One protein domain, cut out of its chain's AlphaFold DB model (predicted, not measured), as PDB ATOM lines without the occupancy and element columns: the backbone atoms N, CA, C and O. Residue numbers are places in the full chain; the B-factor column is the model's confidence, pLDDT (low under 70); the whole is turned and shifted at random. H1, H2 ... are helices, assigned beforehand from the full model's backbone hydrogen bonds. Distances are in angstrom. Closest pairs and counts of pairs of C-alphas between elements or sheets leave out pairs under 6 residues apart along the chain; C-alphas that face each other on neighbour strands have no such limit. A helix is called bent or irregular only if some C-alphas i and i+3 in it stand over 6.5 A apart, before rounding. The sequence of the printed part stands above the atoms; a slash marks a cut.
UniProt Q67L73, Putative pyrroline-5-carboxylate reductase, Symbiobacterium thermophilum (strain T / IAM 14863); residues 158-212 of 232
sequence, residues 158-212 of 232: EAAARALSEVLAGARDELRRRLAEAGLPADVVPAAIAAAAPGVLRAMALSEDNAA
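This is residues 158 to 212 of the 232 residues of the protein "Putative pyrroline-5-carboxylate reductase" of Symbiobacterium thermophilum (strain T / IAM 14863) (UniProt Q67L73). Two long helices, H1 then H2, make a V that meets where H1 ends and H2 begins; a short loop joins them there, and the arms spread to free ends. The 55 printed residues, all helix in class with no named strand, form a loose whole with a radius of gyration of the C-alphas of 13.4 A and spans of 37 by 27 by 15 A.

Find C-alpha 158 at (-14.144, 14.062, 61.163); from there H1, residues 158 to 181, runs 34.9 A. H2, residues 189 to 211, runs 30.3 A to C-alpha 211 at (-18.284, 40.108, 71.633). Look near residue 196 for its kink of 32 degrees; H2 is irregular, with C-alphas 195 and 198 7.0 A apart.

H1 touches H2 with residues 175 to 180 alone, and H2 touches H1 with residues 189 to 193 alone; the closest C-alphas, of Arg 176 and Val 189, are 6.6 A apart. They run opposite ways at a steep tilt of 56 degrees. O i to N i+4 pairs are within hydrogen-bond range in 19 of 20 for H1 and 16 of 19 for H2.

The C-alphas farthest apart, of Asp 187 and Ala 212, are 39.5 A apart. Residues 158 to 171 and 198 to 212 stand free. The printed part has no cut, the link is short, and pLDDT is under 70 at residues 207 to 212.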
ATOM      1  N   GLU A 158     -15.505  14.601  61.145       93.56
ATOM      2  CA  GLU A 158     -14.144  14.062  61.163       93.56
ATOM      3  C   GLU A 158     -13.102  15.190  61.091       93.56
ATOM      4  O   GLU A 158     -12.205  15.273  61.934       93.56
ATOM      5  N   ALA A 159     -13.266  16.119  60.142       94.56
ATOM      6  CA  ALA A 159     -12.379  17.270  59.990       94.56
ATOM      7  C   ALA A 159     -12.360  18.160  61.245       94.56
ATOM      8  O   ALA A 159     -11.287  18.571  61.691       94.56
ATOM      9  N   ALA A 160     -13.523  18.423  61.852       93.25
ATOM     10  CA  ALA A 160     -13.624  19.197  63.086       93.25
ATOM     11  C   ALA A 160     -12.937  18.491  64.267       93.25
ATOM     12  O   ALA A 160     -12.164  19.117  64.996       93.25
ATOM     13  N   ALA A 161     -13.172  17.187  64.443       91.00
ATOM     14  CA  ALA A 161     -12.551  16.393  65.500       91.00
ATOM     15  C   ALA A 161     -11.021  16.360  65.362       91.00
ATOM     16  O   ALA A 161     -10.296  16.520  66.351       91.00
ATOM     17  N   ARG A 162     -10.525  16.221  64.128       91.94
ATOM     18  CA  ARG A 162      -9.097  16.271  63.816       91.94
ATOM     19  C   ARG A 162      -8.497  17.644  64.114       91.94
ATOM     20  O   ARG A 162      -7.504  17.715  64.834       91.94
ATOM     21  N   ALA A 163      -9.117  18.722  63.633       92.94
ATOM     22  CA  ALA A 163      -8.643  20.085  63.867       92.94
ATOM     23  C   ALA A 163      -8.562  20.418  65.367       92.94
ATOM     24  O   ALA A 163      -7.546  20.934  65.836       92.94
ATOM     25  N   LEU A 164      -9.595  20.061  66.141       91.25
ATOM     26  CA  LEU A 164      -9.597  20.226  67.597       91.25
ATOM     27  C   LEU A 164      -8.456  19.445  68.254       91.25
ATOM     28  O   LEU A 164      -7.739  19.992  69.089       91.25
ATOM     29  N   SER A 165      -8.266  18.184  67.865       88.81
ATOM     30  CA  SER A 165      -7.223  17.326  68.432       88.81
ATOM     31  C   SER A 165      -5.818  17.864  68.153       88.81
ATOM     32  O   SER A 165      -4.991  17.911  69.062       88.81
ATOM     33  N   GLU A 166      -5.552  18.317  66.924       91.12
ATOM     34  CA  GLU A 166      -4.257  18.876  66.518       91.12
ATOM     35  C   GLU A 166      -3.932  20.170  67.284       91.12
ATOM     36  O   GLU A 166      -2.855  20.293  67.876       91.12
ATOM     37  N   VAL A 167      -4.879  21.114  67.346       92.31
ATOM     38  CA  VAL A 167      -4.695  22.390  68.060       92.31
ATOM     39  C   VAL A 167      -4.500  22.161  69.561       92.31
ATOM     40  O   VAL A 167      -3.589  22.729  70.170       92.31
ATOM     41  N   LEU A 168      -5.329  21.311  70.173       90.06
ATOM     42  CA  LEU A 168      -5.276  21.066  71.614       90.06
ATOM     43  C   LEU A 168      -4.046  20.254  72.032       90.06
ATOM     44  O   LEU A 168      -3.546  20.459  73.139       90.06
ATOM     45  N   ALA A 169      -3.514  19.386  71.166       87.25
ATOM     46  CA  ALA A 169      -2.257  18.689  71.431       87.25
ATOM     47  C   ALA A 169      -1.093  19.677  71.602       87.25
ATOM     48  O   ALA A 169      -0.364  19.592  72.592       87.25
ATOM     49  N   GLY A 170      -0.970  20.660  70.702       89.38
ATOM     50  CA  GLY A 170       0.036  21.718  70.826       89.38
ATOM     51  C   GLY A 170      -0.203  22.618  72.043       89.38
ATOM     52  O   GLY A 170       0.724  22.913  72.800       89.38
ATOM     53  N   ALA A 171      -1.459  23.002  72.287       90.31
ATOM     54  CA  ALA A 171      -1.822  23.834  73.434       90.31
ATOM     55  C   ALA A 171      -1.513  23.156  74.776       90.31
ATOM     56  O   ALA A 171      -1.079  23.822  75.713       90.31
ATOM     57  N   ARG A 172      -1.700  21.835  74.883       88.12
ATOM     58  CA  ARG A 172      -1.406  21.066  76.100       88.12
ATOM     59  C   ARG A 172       0.059  21.187  76.509       88.12
ATOM     60  O   ARG A 172       0.346  21.418  77.685       88.12
ATOM     61  N   ASP A 173       0.974  21.002  75.564       88.44
ATOM     62  CA  ASP A 173       2.407  20.995  75.857       88.44
ATOM     63  C   ASP A 173       2.887  22.410  76.218       88.44
ATOM     64  O   ASP A 173       3.624  22.596  77.190       88.44
ATOM     65  N   GLU A 174       2.352  23.420  75.533       92.94
ATOM     66  CA  GLU A 174       2.608  24.825  75.843       92.94
ATOM     67  C   GLU A 174       2.039  25.249  77.209       92.94
ATOM     68  O   GLU A 174       2.717  25.936  77.976       92.94
ATOM     69  N   LEU A 175       0.826  24.810  77.559       92.56
ATOM     70  CA  LEU A 175       0.223  25.066  78.871       92.56
ATOM     71  C   LEU A 175       1.069  24.467  79.993       92.56
ATOM     72  O   LEU A 175       1.337  25.142  80.985       92.56
ATOM     73  N   ARG A 176       1.538  23.224  79.832       91.94
ATOM     74  CA  ARG A 176       2.415  22.576  80.818       91.94
ATOM     75  C   ARG A 176       3.709  23.357  81.021       91.94
ATOM     76  O   ARG A 176       4.081  23.607  82.166       91.94
ATOM     77  N   ARG A 177       4.356  23.777  79.929       93.50
ATOM     78  CA  ARG A 177       5.587  24.577  79.971       93.50
ATOM     79  C   ARG A 177       5.366  25.904  80.700       93.50
ATOM     80  O   ARG A 177       6.087  26.201  81.647       93.50
ATOM     81  N   ARG A 178       4.340  26.671  80.315       95.56
ATOM     82  CA  ARG A 178       4.057  27.986  80.918       95.56
ATOM     83  C   ARG A 178       3.656  27.900  82.387       95.56
ATOM     84  O   ARG A 178       4.032  28.773  83.161       95.56
ATOM     85  N   LEU A 179       2.902  26.876  82.787       94.88
ATOM     86  CA  LEU A 179       2.534  26.688  84.193       94.88
ATOM     87  C   LEU A 179       3.753  26.316  85.047       94.88
ATOM     88  O   LEU A 179       3.892  26.836  86.152       94.88
ATOM     89  N   ALA A 180       4.664  25.492  84.522       92.00
ATOM     90  CA  ALA A 180       5.932  25.205  85.188       92.00
ATOM     91  C   ALA A 180       6.814  26.464  85.310       92.00
ATOM     92  O   ALA A 180       7.362  26.728  86.377       92.00
ATOM     93  N   GLU A 181       6.902  27.288  84.259       94.88
ATOM     94  CA  GLU A 181       7.614  28.580  84.285       94.88
ATOM     95  C   GLU A 181       6.988  29.590  85.256       94.88
ATOM     96  O   GLU A 181       7.700  30.383  85.866       94.88
ATOM     97  N   ALA A 182       5.669  29.528  85.449       95.94
ATOM     98  CA  ALA A 182       4.958  30.292  86.470       95.94
ATOM     99  C   ALA A 182       5.182  29.758  87.902       95.94
ATOM    100  O   ALA A 182       4.653  30.329  88.855       95.94
ATOM    101  N   GLY A 183       5.953  28.678  88.067       96.25
ATOM    102  CA  GLY A 183       6.321  28.108  89.360       96.25
ATOM    103  C   GLY A 183       5.339  27.076  89.912       96.25
ATOM    104  O   GLY A 183       5.457  26.718  91.084       96.25
ATOM    105  N   LEU A 184       4.379  26.582  89.117       96.75
ATOM    106  CA  LEU A 184       3.512  25.493  89.575       96.75
ATOM    107  C   LEU A 184       4.306  24.179  89.659       96.75
ATOM    108  O   LEU A 184       4.961  23.798  88.683       96.75
ATOM    109  N   PRO A 185       4.200  23.438  90.777       96.12
ATOM    110  CA  PRO A 185       4.730  22.084  90.878       96.12
ATOM    111  C   PRO A 185       4.182  21.163  89.776       96.12
ATOM    112  O   PRO A 185       2.997  21.200  89.437       96.12
ATOM    113  N   ALA A 186       5.045  20.325  89.195       90.81
ATOM    114  CA  ALA A 186       4.692  19.502  88.035       90.81
ATOM    115  C   ALA A 186       3.542  18.510  88.307       90.81
ATOM    116  O   ALA A 186       2.799  18.160  87.390       90.81
ATOM    117  N   ASP A 187       3.378  18.081  89.556       95.19
ATOM    118  CA  ASP A 187       2.321  17.186  90.026       95.19
ATOM    119  C   ASP A 187       0.943  17.864  90.113       95.19
ATOM    120  O   ASP A 187      -0.071  17.196  89.910       95.19
ATOM    121  N   VAL A 188       0.881  19.186  90.325       96.06
ATOM    122  CA  VAL A 188      -0.394  19.934  90.361       96.06
ATOM    123  C   VAL A 188      -0.814  20.497  89.001       96.06
ATOM    124  O   VAL A 188      -1.988  20.816  88.806       96.06
ATOM    125  N   VAL A 189       0.107  20.592  88.032       93.62
ATOM    126  CA  VAL A 189      -0.177  21.110  86.679       93.62
ATOM    127  C   VAL A 189      -1.366  20.404  86.001       93.62
ATOM    128  O   VAL A 189      -2.237  21.108  85.483       93.62
ATOM    129  N   PRO A 190      -1.485  19.058  86.003       92.25
ATOM    130  CA  PRO A 190      -2.642  18.385  85.409       92.25
ATOM    131  C   PRO A 190      -3.973  18.799  86.045       92.25
ATOM    132  O   PRO A 190      -4.944  19.034  85.327       92.25
ATOM    133  N   ALA A 191      -4.008  18.942  87.374       93.69
ATOM    134  CA  ALA A 191      -5.206  19.355  88.100       93.69
ATOM    135  C   ALA A 191      -5.592  20.807  87.775       93.69
ATOM    136  O   ALA A 191      -6.766  21.092  87.545       93.69
ATOM    137  N   ALA A 192      -4.611  21.710  87.681       93.75
ATOM    138  CA  ALA A 192      -4.844  23.099  87.288       93.75
ATOM    139  C   ALA A 192      -5.430  23.204  85.868       93.75
ATOM    140  O   ALA A 192      -6.389  23.946  85.650       93.75
ATOM    141  N   ILE A 193      -4.903  22.427  84.913       92.56
ATOM    142  CA  ILE A 193      -5.434  22.372  83.542       92.56
ATOM    143  C   ILE A 193      -6.870  21.838  83.548       92.56
ATOM    144  O   ILE A 193      -7.747  22.475  82.969       92.56
ATOM    145  N   ALA A 194      -7.128  20.715  84.223       89.94
ATOM    146  CA  ALA A 194      -8.458  20.110  84.283       89.94
ATOM    147  C   ALA A 194      -9.509  21.042  84.914       89.94
ATOM    148  O   ALA A 194     -10.647  21.085  84.457       89.94
ATOM    149  N   ALA A 195      -9.126  21.822  85.930       90.25
ATOM    150  CA  ALA A 195     -10.030  22.745  86.608       90.25
ATOM    151  C   ALA A 195     -10.305  24.031  85.805       90.25
ATOM    152  O   ALA A 195     -11.429  24.532  85.814       90.25
ATOM    153  N   ALA A 196      -9.295  24.584  85.125       90.44
ATOM    154  CA  ALA A 196      -9.401  25.901  84.493       90.44
ATOM    155  C   ALA A 196      -9.699  25.845  82.986       90.44
ATOM    156  O   ALA A 196     -10.524  26.621  82.495       90.44
ATOM    157  N   ALA A 197      -9.047  24.947  82.239       89.81
ATOM    158  CA  ALA A 197      -9.086  24.965  80.776       89.81
ATOM    159  C   ALA A 197     -10.503  24.785  80.195       89.81
ATOM    160  O   ALA A 197     -10.863  25.577  79.321       89.81
ATOM    161  N   PRO A 198     -11.355  23.862  80.693       86.38
ATOM    162  CA  PRO A 198     -12.728  23.748  80.200       86.38
ATOM    163  C   PRO A 198     -13.536  25.039  80.399       86.38
ATOM    164  O   PRO A 198     -14.297  25.442  79.522       86.38
ATOM    165  N   GLY A 199     -13.340  25.728  81.529       86.81
ATOM    166  CA  GLY A 199     -13.991  27.010  81.814       86.81
ATOM    167  C   GLY A 199     -13.567  28.114  80.846       86.81
ATOM    168  O   GLY A 199     -14.420  28.844  80.346       86.81
ATOM    169  N   VAL A 200     -12.271  28.192  80.530       89.56
ATOM    170  CA  VAL A 200     -11.734  29.152  79.553       89.56
ATOM    171  C   VAL A 200     -12.280  28.874  78.154       89.56
ATOM    172  O   VAL A 200     -12.766  29.795  77.506       89.56
ATOM    173  N   LEU A 201     -12.272  27.617  77.702       89.00
ATOM    174  CA  LEU A 201     -12.780  27.251  76.375       89.00
ATOM    175  C   LEU A 201     -14.286  27.510  76.242       89.00
ATOM    176  O   LEU A 201     -14.725  28.058  75.232       89.00
ATOM    177  N   ARG A 202     -15.078  27.202  77.278       87.00
ATOM    178  CA  ARG A 202     -16.508  27.553  77.311       87.00
ATOM    179  C   ARG A 202     -16.718  29.061  77.258       87.00
ATOM    180  O   ARG A 202     -17.564  29.531  76.504       87.00
ATOM    181  N   ALA A 203     -15.944  29.821  78.033       87.62
ATOM    182  CA  ALA A 203     -16.015  31.273  78.001       87.62
ATOM    183  C   ALA A 203     -15.663  31.811  76.613       87.62
ATOM    184  O   ALA A 203     -16.376  32.682  76.142       87.62
ATOM    185  N   MET A 204     -14.637  31.284  75.937       87.94
ATOM    186  CA  MET A 204     -14.284  31.675  74.566       87.94
ATOM    187  C   MET A 204     -15.429  31.413  73.587       87.94
ATOM    188  O   MET A 204     -15.841  32.337  72.893       87.94
ATOM    189  N   ALA A 205     -15.998  30.203  73.602       85.25
ATOM    190  CA  ALA A 205     -17.116  29.842  72.730       85.25
ATOM    191  C   ALA A 205     -18.336  30.765  72.926       85.25
ATOM    192  O   ALA A 205     -18.959  31.178  71.958       85.25
ATOM    193  N   LEU A 206     -18.641  31.146  74.173       81.38
ATOM    194  CA  LEU A 206     -19.745  32.064  74.494       81.38
ATOM    195  C   LEU A 206     -19.386  33.547  74.310       81.38
ATOM    196  O   LEU A 206     -20.273  34.401  74.235       81.38
ATOM    197  N   SER A 207     -18.095  33.884  74.325       65.31
ATOM    198  CA  SER A 207     -17.604  35.256  74.182       65.31
ATOM    199  C   SER A 207     -17.538  35.678  72.728       65.31
ATOM    200  O   SER A 207     -17.630  36.868  72.489       65.31
ATOM    201  N   GLU A 208     -17.418  34.769  71.763       53.81
ATOM    202  CA  GLU A 208     -17.601  35.131  70.351       53.81
ATOM    203  C   GLU A 208     -19.067  35.500  70.059       53.81
ATOM    204  O   GLU A 208     -19.309  36.494  69.375       53.81
ATOM    205  N   ASP A 209     -20.028  34.837  70.718       49.56
ATOM    206  CA  ASP A 209     -21.445  35.233  70.699       49.56
ATOM    207  C   ASP A 209     -21.705  36.556  71.460       49.56
ATOM    208  O   ASP A 209     -22.539  37.359  71.048       49.56
ATOM    209  N   ASN A 210     -20.970  36.838  72.549       41.59
ATOM    210  CA  ASN A 210     -21.117  38.073  73.342       41.59
ATOM    211  C   ASN A 210     -20.203  39.238  72.916       41.59
ATOM    212  O   ASN A 210     -20.443  40.366  73.338       41.59
ATOM    213  N   ALA A 211     -19.163  39.033  72.109       42.62
ATOM    214  CA  ALA A 211     -18.284  40.108  71.633       42.62
ATOM    215  C   ALA A 211     -19.007  41.014  70.628       42.62
ATOM    216  O   ALA A 211     -18.665  42.191  70.509       42.62
ATOM    217  N   ALA A 212     -20.057  40.496  69.986       45.66
ATOM    218  CA  ALA A 212     -21.030  41.302  69.264       45.66
ATOM    219  C   ALA A 212     -21.920  42.159  70.197       45.66
ATOM    220  O   ALA A 212     -22.470  43.156  69.736       45.66
TER     221      ALA A 212